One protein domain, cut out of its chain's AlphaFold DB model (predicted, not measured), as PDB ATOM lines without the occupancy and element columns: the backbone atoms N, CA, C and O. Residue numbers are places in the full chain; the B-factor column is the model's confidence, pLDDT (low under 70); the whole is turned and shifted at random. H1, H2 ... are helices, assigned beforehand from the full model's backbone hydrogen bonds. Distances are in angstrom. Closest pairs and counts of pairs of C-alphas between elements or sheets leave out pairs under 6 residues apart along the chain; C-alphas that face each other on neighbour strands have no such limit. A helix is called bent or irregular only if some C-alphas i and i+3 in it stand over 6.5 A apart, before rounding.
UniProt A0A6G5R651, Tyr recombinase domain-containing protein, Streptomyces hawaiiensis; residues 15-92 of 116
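This is residues 15 to 92 of the 116 residues of the protein "Tyr recombinase domain-containing protein" of Streptomyces hawaiiensis (UniProt A0A6G5R651). A long straight helix, H5, reaches away from a small, loose body of four shorter helices, and its residues 79 to 92 stick out as an arm. In the body, H2 and H3 form a helical hairpin, H4 spans from H3 to H2 across one side of it, and H1 packs at the other end of the model from the arm, on the first residues of H2. The printed part has 78 residues with five named helices, H1 to H5 in chain order, and no named strand; the class is all helix. The whole is loose, with a radius of gyration of the C-alphas of 16.7 A, and spans 56 by 28 by 19 A, the arm making much of the length.

Start with H5, residues 72 to 92, which touches no helix. From there look back to the hub, H2, residues 30 to 43, which touches three helices. H3, residues 49 to 56, touches H2 at its residues 38 to 42 alone; the closest C-alphas, those of Leu 42 and Pro 49, are 6.2 A apart. This hairpin has a shallow tilt of 21 degrees, opposite ways. H4, residues 61 to 67, touches H3, about perpendicular at 86 degrees, with the closest C-alphas, those of Gln 53 and Leu 61, 6.3 A apart. H4 only just touches residues 35 to 39 of H2, with 3 pairs of C-alphas within 8 A; the closest, those of Phe 39 and Tyr 67, are 6.4 A apart, and the helices are about perpendicular at 77 degrees. H1, residues 15 to 24, touches residues 30 to 33 of H2 at a steep tilt of 62 degrees, the same way, with the closest C-alphas, those of Cys 22 and Leu 33, 6.7 A apart. Helix packing is mostly crossed, with 1 of 4 pairs at a shallow tilt. In H1, H2, H3 and H5 every O i to N i+4 pair is within hydrogen-bond range; in H4 0 of 3 are, beside 3 of 4 O i to N i+3 pairs.

Find C-alpha 72 at (16.516, 40.613, 26.474); from there H5 runs 30.4 A to C-alpha 92 at (44.581, 45.850, 36.883). H2 covers 20.0 A, from Leu 30 to Asp 43. H1 begins at C-alpha 15, at (-6.529, 62.965, 44.180), and runs 14.2 A to Met 24. H3 is 10.7 A long and H4 10.9 A; H4 is only just irregular, with C-alphas 63 and 66 6.6 A apart.

The C-alphas farthest apart, those of Thr 16 and Glu 91, are 56.4 A apart. The printed part has no cut, and its four links are tight. Mean pLDDT of the printed part is 83.1; look for values under 70 at residues 61 to 63 and 65 to 71.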
ATOM      1  N   GLU A  15      -5.921  63.889  45.145       89.44
ATOM      2  CA  GLU A  15      -6.529  62.965  44.180       89.44
ATOM      3  C   GLU A  15      -6.592  63.580  42.780       89.44
ATOM      4  O   GLU A  15      -6.125  62.984  41.811       89.44
ATOM      5  N   THR A  16      -7.066  64.825  42.680       93.19
ATOM      6  CA  THR A  16      -7.163  65.531  41.394       93.19
ATOM      7  C   THR A  16      -5.787  65.707  40.742       93.19
ATOM      8  O   THR A  16      -5.648  65.534  39.529       93.19
ATOM      9  N   ALA A  17      -4.758  66.026  41.535       91.44
ATOM     10  CA  ALA A  17      -3.389  66.163  41.047       91.44
ATOM     11  C   ALA A  17      -2.822  64.827  40.536       91.44
ATOM     12  O   ALA A  17      -2.189  64.790  39.478       91.44
ATOM     13  N   ILE A  18      -3.084  63.725  41.243       89.88
ATOM     14  CA  ILE A  18      -2.682  62.375  40.828       89.88
ATOM     15  C   ILE A  18      -3.395  61.974  39.533       89.88
ATOM     16  O   ILE A  18      -2.743  61.522  38.592       89.88
ATOM     17  N   ASP A  19      -4.704  62.195  39.433       91.94
ATOM     18  CA  ASP A  19      -5.475  61.884  38.225       91.94
ATOM     19  C   ASP A  19      -5.018  62.701  37.017       91.94
ATOM     20  O   ASP A  19      -5.023  62.220  35.879       91.94
ATOM     21  N   GLN A  20      -4.623  63.954  37.240       92.69
ATOM     22  CA  GLN A  20      -4.029  64.781  36.199       92.69
ATOM     23  C   GLN A  20      -2.670  64.224  35.758       92.69
ATOM     24  O   GLN A  20      -2.436  64.097  34.554       92.69
ATOM     25  N   ALA A  21      -1.803  63.839  36.697       91.88
ATOM     26  CA  ALA A  21      -0.509  63.235  36.386       91.88
ATOM     27  C   ALA A  21      -0.666  61.921  35.600       91.88
ATOM     28  O   ALA A  21      -0.027  61.745  34.561       91.88
ATOM     29  N   CYS A  22      -1.576  61.039  36.027       92.31
ATOM     30  CA  CYS A  22      -1.897  59.802  35.315       92.31
ATOM     31  C   CYS A  22      -2.364  60.087  33.881       92.31
ATOM     32  O   CYS A  22      -1.850  59.483  32.941       92.31
ATOM     33  N   ARG A  23      -3.251  61.072  33.677       93.88
ATOM     34  CA  ARG A  23      -3.694  61.484  32.332       93.88
ATOM     35  C   ARG A  23      -2.552  62.005  31.460       93.88
ATOM     36  O   ARG A  23      -2.466  61.620  30.296       93.88
ATOM     37  N   MET A  24      -1.668  62.843  32.007       95.19
ATOM     38  CA  MET A  24      -0.514  63.382  31.273       95.19
ATOM     39  C   MET A  24       0.457  62.280  30.833       95.19
ATOM     40  O   MET A  24       0.961  62.316  29.713       95.19
ATOM     41  N   LEU A  25       0.670  61.283  31.691       92.06
ATOM     42  CA  LEU A  25       1.537  60.134  31.424       92.06
ATOM     43  C   LEU A  25       0.827  59.000  30.664       92.06
ATOM     44  O   LEU A  25       1.451  57.985  30.369       92.06
ATOM     45  N   ARG A  26      -0.464  59.161  30.333       93.94
ATOM     46  CA  ARG A  26      -1.320  58.138  29.701       93.94
ATOM     47  C   ARG A  26      -1.396  56.826  30.498       93.94
ATOM     48  O   ARG A  26      -1.526  55.746  29.927       93.94
ATOM     49  N   LEU A  27      -1.348  56.937  31.820       91.19
ATOM     50  CA  LEU A  27      -1.533  55.848  32.772       91.19
ATOM     51  C   LEU A  27      -3.004  55.782  33.192       91.19
ATOM     52  O   LEU A  27      -3.674  56.810  33.302       91.19
ATOM     53  N   ARG A  28      -3.529  54.572  33.411       86.62
ATOM     54  CA  ARG A  28      -4.965  54.368  33.652       86.62
ATOM     55  C   ARG A  28      -5.329  54.432  35.131       86.62
ATOM     56  O   ARG A  28      -6.473  54.727  35.457       86.62
ATOM     57  N   THR A  29      -4.377  54.161  36.018       86.94
ATOM     58  CA  THR A  29      -4.601  54.106  37.465       86.94
ATOM     59  C   THR A  29      -3.386  54.601  38.255       86.94
ATOM     60  O   THR A  29      -2.255  54.579  37.767       86.94
ATOM     61  N   LEU A  30      -3.595  54.957  39.528       86.56
ATOM     62  CA  LEU A  30      -2.506  55.175  40.493       86.56
ATOM     63  C   LEU A  30      -1.599  53.939  40.624       86.56
ATOM     64  O   LEU A  30      -0.403  54.055  40.886       86.56
ATOM     65  N   HIS A  31      -2.161  52.749  40.427       86.44
ATOM     66  CA  HIS A  31      -1.396  51.514  40.403       86.44
ATOM     67  C   HIS A  31      -0.394  51.509  39.237       86.44
ATOM     68  O   HIS A  31       0.784  51.252  39.459       86.44
ATOM     69  N   ASP A  32      -0.804  51.912  38.031       83.44
ATOM     70  CA  ASP A  32       0.098  52.034  36.875       83.44
ATOM     71  C   ASP A  32       1.200  53.083  37.109       83.44
ATOM     72  O   ASP A  32       2.346  52.897  36.693       83.44
ATOM     73  N   LEU A  33       0.881  54.162  37.834       86.75
ATOM     74  CA  LEU A  33       1.863  55.160  38.265       86.75
ATOM     75  C   LEU A  33       2.884  54.570  39.239       86.75
ATOM     76  O   LEU A  33       4.087  54.741  39.043       86.75
ATOM     77  N   ARG A  34       2.425  53.817  40.248       85.81
ATOM     78  CA  ARG A  34       3.311  53.088  41.165       85.81
ATOM     79  C   ARG A  34       4.191  52.102  40.403       85.81
ATOM     80  O   ARG A  34       5.383  52.009  40.699       85.81
ATOM     81  N   HIS A  35       3.637  51.412  39.408       85.06
ATOM     82  CA  HIS A  35       4.401  50.484  38.585       85.06
ATOM     83  C   HIS A  35       5.507  51.183  37.802       85.06
ATOM     84  O   HIS A  35       6.663  50.768  37.863       85.06
ATOM     85  N   THR A  36       5.158  52.271  37.121       83.88
ATOM     86  CA  THR A  36       6.097  53.052  36.313       83.88
ATOM     87  C   THR A  36       7.220  53.626  37.176       83.88
ATOM     88  O   THR A  36       8.391  53.455  36.850       83.88
ATOM     89  N   ALA A  37       6.886  54.230  38.320       88.62
ATOM     90  CA  ALA A  37       7.882  54.772  39.242       88.62
ATOM     91  C   ALA A  37       8.821  53.682  39.782       88.62
ATOM     92  O   ALA A  37      10.028  53.886  39.850       88.62
ATOM     93  N   THR A  38       8.280  52.510  40.132       87.44
ATOM     94  CA  THR A  38       9.084  51.376  40.618       87.44
ATOM     95  C   THR A  38      10.059  50.882  39.563       87.44
ATOM     96  O   THR A  38      11.220  50.643  39.879       87.44
ATOM     97  N   PHE A  39       9.609  50.777  38.312       83.81
ATOM     98  CA  PHE A  39      10.470  50.392  37.201       83.81
ATOM     99  C   PHE A  39      11.628  51.382  37.020       83.81
ATOM    100  O   PHE A  39      12.778  50.967  36.994       83.81
ATOM    101  N   MET A  40      11.340  52.687  36.999       84.88
ATOM    102  CA  MET A  40      12.376  53.721  36.873       84.88
ATOM    103  C   MET A  40      13.372  53.707  38.040       84.88
ATOM    104  O   MET A  40      14.564  53.885  37.831       84.88
ATOM    105  N   MET A  41      12.893  53.472  39.266       88.38
ATOM    106  CA  MET A  41      13.750  53.370  40.450       88.38
ATOM    107  C   MET A  41      14.649  52.126  40.429       88.38
ATOM    108  O   MET A  41      15.762  52.181  40.934       88.38
ATOM    109  N   LEU A  42      14.173  51.005  39.879       85.81
ATOM    110  CA  LEU A  42      14.969  49.778  39.756       85.81
ATOM    111  C   LEU A  42      15.958  49.820  38.585       85.81
ATOM    112  O   LEU A  42      16.960  49.111  38.630       85.81
ATOM    113  N   ASP A  43      15.679  50.624  37.559       82.31
ATOM    114  CA  ASP A  43      16.579  50.841  36.421       82.31
ATOM    115  C   ASP A  43      17.751  51.783  36.767       82.31
ATOM    116  O   ASP A  43      18.803  51.720  36.133       82.31
ATOM    117  N   ASP A  44      17.618  52.628  37.801       83.44
ATOM    118  CA  ASP A  44      18.695  53.524  38.244       83.44
ATOM    119  C   ASP A  44      19.852  52.735  38.899       83.44
ATOM    120  O   ASP A  44      19.698  52.189  39.998       83.44
ATOM    121  N   PRO A  45      21.059  52.720  38.294       80.44
ATOM    122  CA  PRO A  45      22.200  51.972  38.820       80.44
ATOM    123  C   PRO A  45      22.702  52.487  40.177       80.44
ATOM    124  O   PRO A  45      23.402  51.757  40.881       80.44
ATOM    125  N   ASN A  46      22.372  53.725  40.557       88.19
ATOM    126  CA  ASN A  46      22.761  54.313  41.840       88.19
ATOM    127  C   ASN A  46      21.720  54.075  42.943       88.19
ATOM    128  O   ASN A  46      21.928  54.516  44.077       88.19
ATOM    129  N   MET A  47      20.617  53.382  42.640       84.94
ATOM    130  CA  MET A  47      19.524  53.137  43.573       84.94
ATOM    131  C   MET A  47      19.404  51.646  43.923       84.94
ATOM    132  O   MET A  47      18.787  50.865  43.201       84.94
ATOM    133  N   PRO A  48      19.949  51.206  45.074       86.69
ATOM    134  CA  PRO A  48      19.807  49.826  45.516       86.69
ATOM    135  C   PRO A  48      18.331  49.402  45.660       86.69
ATOM    136  O   PRO A  48      17.548  50.139  46.276       86.69
ATOM    137  N   PRO A  49      17.946  48.176  45.246       84.75
ATOM    138  CA  PRO A  49      16.571  47.672  45.378       84.75
ATOM    139  C   PRO A  49      16.003  47.724  46.807       84.75
ATOM    140  O   PRO A  49      14.798  47.870  47.006       84.75
ATOM    141  N   VAL A  50      16.868  47.669  47.825       85.31
ATOM    142  CA  VAL A  50      16.497  47.805  49.245       85.31
ATOM    143  C   VAL A  50      15.897  49.184  49.559       85.31
ATOM    144  O   VAL A  50      15.020  49.301  50.416       85.31
ATOM    145  N   TYR A  51      16.337  50.247  48.882       89.19
ATOM    146  CA  TYR A  51      15.759  51.582  49.056       89.19
ATOM    147  C   TYR A  51      14.406  51.700  48.362       89.19
ATOM    148  O   TYR A  51      13.470  52.236  48.955       89.19
ATOM    149  N   VAL A  52      14.266  51.107  47.176       87.44
ATOM    150  CA  VAL A  52      12.981  51.013  46.468       87.44
ATOM    151  C   VAL A  52      11.949  50.264  47.318       87.44
ATOM    152  O   VAL A  52      10.824  50.730  47.488       87.44
ATOM    153  N   GLN A  53      12.354  49.162  47.962       87.38
ATOM    154  CA  GLN A  53      11.513  48.420  48.907       87.38
ATOM    155  C   GLN A  53      10.998  49.314  50.046       87.38
ATOM    156  O   GLN A  53       9.808  49.273  50.372       87.38
ATOM    157  N   LYS A  54      11.880  50.118  50.655       88.31
ATOM    158  CA  LYS A  54      11.510  51.032  51.747       88.31
ATOM    159  C   LYS A  54      10.536  52.115  51.287       88.31
ATOM    160  O   LYS A  54       9.574  52.375  52.001       88.31
ATOM    161  N   ILE A  55      10.752  52.703  50.108       88.62
ATOM    162  CA  ILE A  55       9.864  53.729  49.531       88.62
ATOM    163  C   ILE A  55       8.456  53.174  49.304       88.62
ATOM    164  O   ILE A  55       7.469  53.845  49.592       88.62
ATOM    165  N   LEU A  56       8.357  51.931  48.833       86.69
ATOM    166  CA  LEU A  56       7.072  51.278  48.586       86.69
ATOM    167  C   LEU A  56       6.415  50.723  49.859       86.69
ATOM    168  O   LEU A  56       5.266  50.286  49.809       86.69
ATOM    169  N   GLY A  57       7.121  50.717  50.994       86.12
ATOM    170  CA  GLY A  57       6.630  50.141  52.248       86.12
ATOM    171  C   GLY A  57       6.460  48.619  52.189       86.12
ATOM    172  O   GLY A  57       5.651  48.049  52.922       86.12
ATOM    173  N   HIS A  58       7.189  47.942  51.300       84.25
ATOM    174  CA  HIS A  58       7.067  46.501  51.107       84.25
ATOM    175  C   HIS A  58       7.762  45.716  52.226       84.25
ATOM    176  O   HIS A  58       8.917  45.970  52.575       84.25
ATOM    177  N   LYS A  59       7.086  44.687  52.750       79.50
ATOM    178  CA  LYS A  59       7.625  43.830  53.821       79.50
ATOM    179  C   LYS A  59       8.778  42.929  53.357       79.50
ATOM    180  O   LYS A  59       9.687  42.666  54.137       79.50
ATOM    181  N   TYR A  60       8.755  42.478  52.102       75.12
ATOM    182  CA  TYR A  60       9.738  41.543  51.542       75.12
ATOM    183  C   TYR A  60      10.260  42.031  50.191       75.12
ATOM    184  O   TYR A  60       9.466  42.478  49.366       75.12
ATOM    185  N   LEU A  61      11.561  41.874  49.921       67.06
ATOM    186  CA  LEU A  61      12.151  42.181  48.607       67.06
ATOM    187  C   LEU A  61      11.520  41.377  47.466       67.06
ATOM    188  O   LEU A  61      11.347  41.926  46.389       67.06
ATOM    189  N   SER A  62      11.098  40.134  47.711       58.78
ATOM    190  CA  SER A  62      10.450  39.283  46.701       58.78
ATOM    191  C   SER A  62       9.137  39.856  46.160       58.78
ATOM    192  O   SER A  62       8.717  39.538  45.054       58.78
ATOM    193  N   THR A  63       8.487  40.772  46.885       69.12
ATOM    194  CA  THR A  63       7.324  41.496  46.337       69.12
ATOM    195  C   THR A  63       7.702  42.467  45.215       69.12
ATOM    196  O   THR A  63       6.817  42.953  44.514       69.12
ATOM    197  N   LEU A  64       8.999  42.737  45.021       70.25
ATOM    198  CA  LEU A  64       9.518  43.463  43.868       70.25
ATOM    199  C   LEU A  64       9.800  42.556  42.661       70.25
ATOM    200  O   LEU A  64      10.018  43.080  41.573       70.25
ATOM    201  N   ASP A  65       9.736  41.227  42.801       66.62
ATOM    202  CA  ASP A  65      10.020  40.296  41.696       66.62
ATOM    203  C   ASP A  65       9.045  40.474  40.524       66.62
ATOM    204  O   ASP A  65       9.405  40.227  39.376       66.62
ATOM    205  N   ILE A  66       7.837  40.997  40.773       65.06
ATOM    206  CA  ILE A  66       6.875  41.353  39.716       65.06
ATOM    207  C   ILE A  66       7.395  42.448  38.767       65.06
ATOM    208  O   ILE A  66       6.904  42.565  37.644       65.06
ATOM    209  N   TYR A  67       8.376  43.239  39.209       60.94
ATOM    210  CA  TYR A  67       9.041  44.284  38.425       60.94
ATOM    211  C   TYR A  67      10.342  43.797  37.791       60.94
ATOM    212  O   TYR A  67      10.919  44.493  36.959       60.94
ATOM    213  N   ASN A  68      10.793  42.596  38.152       62.81
ATOM    214  CA  ASN A  68      11.987  41.989  37.598       62.81
ATOM    215  C   ASN A  68      11.639  41.319  36.261       62.81
ATOM    216  O   ASN A  68      11.415  40.114  36.161       62.81
ATOM    217  N   ARG A  69      11.528  42.138  35.214       57.00
ATOM    218  CA  ARG A  69      11.473  41.674  33.825       57.00
ATOM    219  C   ARG A  69      12.546  42.404  33.033       57.00
ATOM    220  O   ARG A  69      12.204  43.307  32.271       57.00
ATOM    221  N   PRO A  70      13.830  42.052  33.221       62.72
ATOM    222  CA  PRO A  70      14.862  42.597  32.364       62.72
ATOM    223  C   PRO A  70      14.504  42.203  30.935       62.72
ATOM    224  O   PRO A  70      14.211  41.034  30.648       62.72
ATOM    225  N   THR A  71      14.457  43.184  30.038       68.88
ATOM    226  CA  THR A  71      14.286  42.863  28.626       68.88
ATOM    227  C   THR A  71      15.504  42.067  28.164       68.88
ATOM    228  O   THR A  71      16.566  42.084  28.795       68.88
ATOM    229  N   ARG A  72      15.379  41.347  27.046       71.88
ATOM    230  CA  ARG A  72      16.516  40.613  26.474       71.88
ATOM    231  C   ARG A  72      17.732  41.527  26.279       71.88
ATOM    232  O   ARG A  72      18.852  41.115  26.570       71.88
ATOM    233  N   ASP A  73      17.496  42.761  25.850       71.56
ATOM    234  CA  ASP A  73      18.545  43.748  25.610       71.56
ATOM    235  C   ASP A  73      19.201  44.217  26.913       71.56
ATOM    236  O   ASP A  73      20.413  44.422  26.946       71.56
ATOM    237  N   ASP A  74      18.448  44.308  28.011       71.81
ATOM    238  CA  ASP A  74      19.000  44.660  29.326       71.81
ATOM    239  C   ASP A  74      19.898  43.554  29.873       71.81
ATOM    240  O   ASP A  74      20.976  43.842  30.393       71.81
ATOM    241  N   VAL A  75      19.518  42.288  29.678       79.25
ATOM    242  CA  VAL A  75      20.367  41.142  30.041       79.25
ATOM    243  C   VAL A  75      21.657  41.147  29.222       79.25
ATOM    244  O   VAL A  75      22.739  40.971  29.783       79.25
ATOM    245  N   ILE A  76      21.564  41.386  27.909       81.31
ATOM    246  CA  ILE A  76      22.736  41.469  27.025       81.31
ATOM    247  C   ILE A  76      23.653  42.609  27.474       81.31
ATOM    248  O   ILE A  76      24.851  42.402  27.672       81.31
ATOM    249  N   ARG A  77      23.095  43.801  27.694       77.38
ATOM    250  CA  ARG A  77      23.836  44.990  28.131       77.38
ATOM    251  C   ARG A  77      24.513  44.772  29.481       77.38
ATOM    252  O   ARG A  77      25.691  45.094  29.631       77.38
ATOM    253  N   ALA A  78      23.802  44.192  30.446       77.88
ATOM    254  CA  ALA A  78      24.340  43.870  31.764       77.88
ATOM    255  C   ALA A  78      25.456  42.819  31.685       77.88
ATOM    256  O   ALA A  78      26.479  42.969  32.357       77.88
ATOM    257  N   GLY A  79      25.289  41.800  30.836       86.56
ATOM    258  CA  GLY A  79      26.305  40.787  30.559       86.56
ATOM    259  C   GLY A  79      27.580  41.398  29.977       86.56
ATOM    260  O   GLY A  79      28.663  41.199  30.525       86.56
ATOM    261  N   LEU A  80      27.453  42.222  28.933       92.31
ATOM    262  CA  LEU A  80      28.584  42.935  28.328       92.31
ATOM    263  C   LEU A  80      29.291  43.845  29.341       92.31
ATOM    264  O   LEU A  80      30.514  43.806  29.466       92.31
ATOM    265  N   ALA A  81      28.532  44.614  30.126       84.69
ATOM    266  CA  ALA A  81      29.092  45.483  31.157       84.69
ATOM    267  C   ALA A  81      29.809  44.691  32.264       84.69
ATOM    268  O   ALA A  81      30.820  45.147  32.798       84.69
ATOM    269  N   HIS A  82      29.305  43.507  32.620       84.00
ATOM    270  CA  HIS A  82      29.983  42.610  33.551       84.00
ATOM    271  C   HIS A  82      31.319  42.127  32.980       84.00
ATOM    272  O   HIS A  82      32.330  42.260  33.664       84.00
ATOM    273  N   HIS A  83      31.343  41.627  31.741       89.50
ATOM    274  CA  HIS A  83      32.576  41.163  31.097       89.50
ATOM    275  C   HIS A  83      33.629  42.268  30.999       89.50
ATOM    276  O   HIS A  83      34.758  42.046  31.424       89.50
ATOM    277  N   ALA A  84      33.243  43.481  30.595       90.94
ATOM    278  CA  ALA A  84      34.152  44.626  30.552       90.94
ATOM    279  C   ALA A  84      34.755  44.960  31.932       90.94
ATOM    280  O   ALA A  84      35.940  45.272  32.048       90.94
ATOM    281  N   ARG A  85      33.962  44.858  33.013       87.56
ATOM    282  CA  ARG A  85      34.484  45.010  34.385       87.56
ATOM    283  C   ARG A  85      35.451  43.887  34.761       87.56
ATOM    284  O   ARG A  85      36.420  44.150  35.462       87.56
ATOM    285  N   GLN A  86      35.200  42.650  34.332       86.12
ATOM    286  CA  GLN A  86      36.104  41.527  34.606       86.12
ATOM    287  C   GLN A  86      37.419  41.634  33.834       86.12
ATOM    288  O   GLN A  86      38.463  41.322  34.399       86.12
ATOM    289  N   GLU A  87      37.378  42.083  32.580       87.94
ATOM    290  CA  GLU A  87      38.572  42.342  31.768       87.94
ATOM    291  C   GLU A  87      39.443  43.415  32.419       87.94
ATOM    292  O   GLU A  87      40.596  43.132  32.732       87.94
ATOM    293  N   LYS A  88      38.863  44.567  32.785       88.56
ATOM    294  CA  LYS A  88      39.585  45.599  33.547       88.56
ATOM    295  C   LYS A  88      40.210  45.060  34.830       88.56
ATOM    296  O   LYS A  88      41.375  45.314  35.098       88.56
ATOM    297  N   ARG A  89      39.470  44.263  35.609       87.06
ATOM    298  CA  ARG A  89      40.010  43.648  36.835       87.06
ATOM    299  C   ARG A  89      41.188  42.710  36.562       87.06
ATOM    300  O   ARG A  89      42.067  42.616  37.410       87.06
ATOM    301  N   ARG A  90      41.196  41.992  35.432       83.75
ATOM    302  CA  ARG A  90      42.319  41.128  35.024       83.75
ATOM    303  C   ARG A  90      43.529  41.936  34.568       83.75
ATOM    304  O   ARG A  90      44.646  41.515  34.829       83.75
ATOM    305  N   GLU A  91      43.310  43.064  33.901       85.44
ATOM    306  CA  GLU A  91      44.380  43.986  33.508       85.44
ATOM    307  C   GLU A  91      44.999  44.689  34.724       85.44
ATOM    308  O   GLU A  91      46.217  44.798  34.821       85.44
ATOM    309  N   GLU A  92      44.165  45.141  35.665       88.00
ATOM    310  CA  GLU A  92      44.581  45.850  36.883       88.00
ATOM    311  C   GLU A  92      45.236  44.922  37.913       88.00
ATOM    312  O   GLU A  92      46.146  45.333  38.631       88.00
TER     313      GLU A  92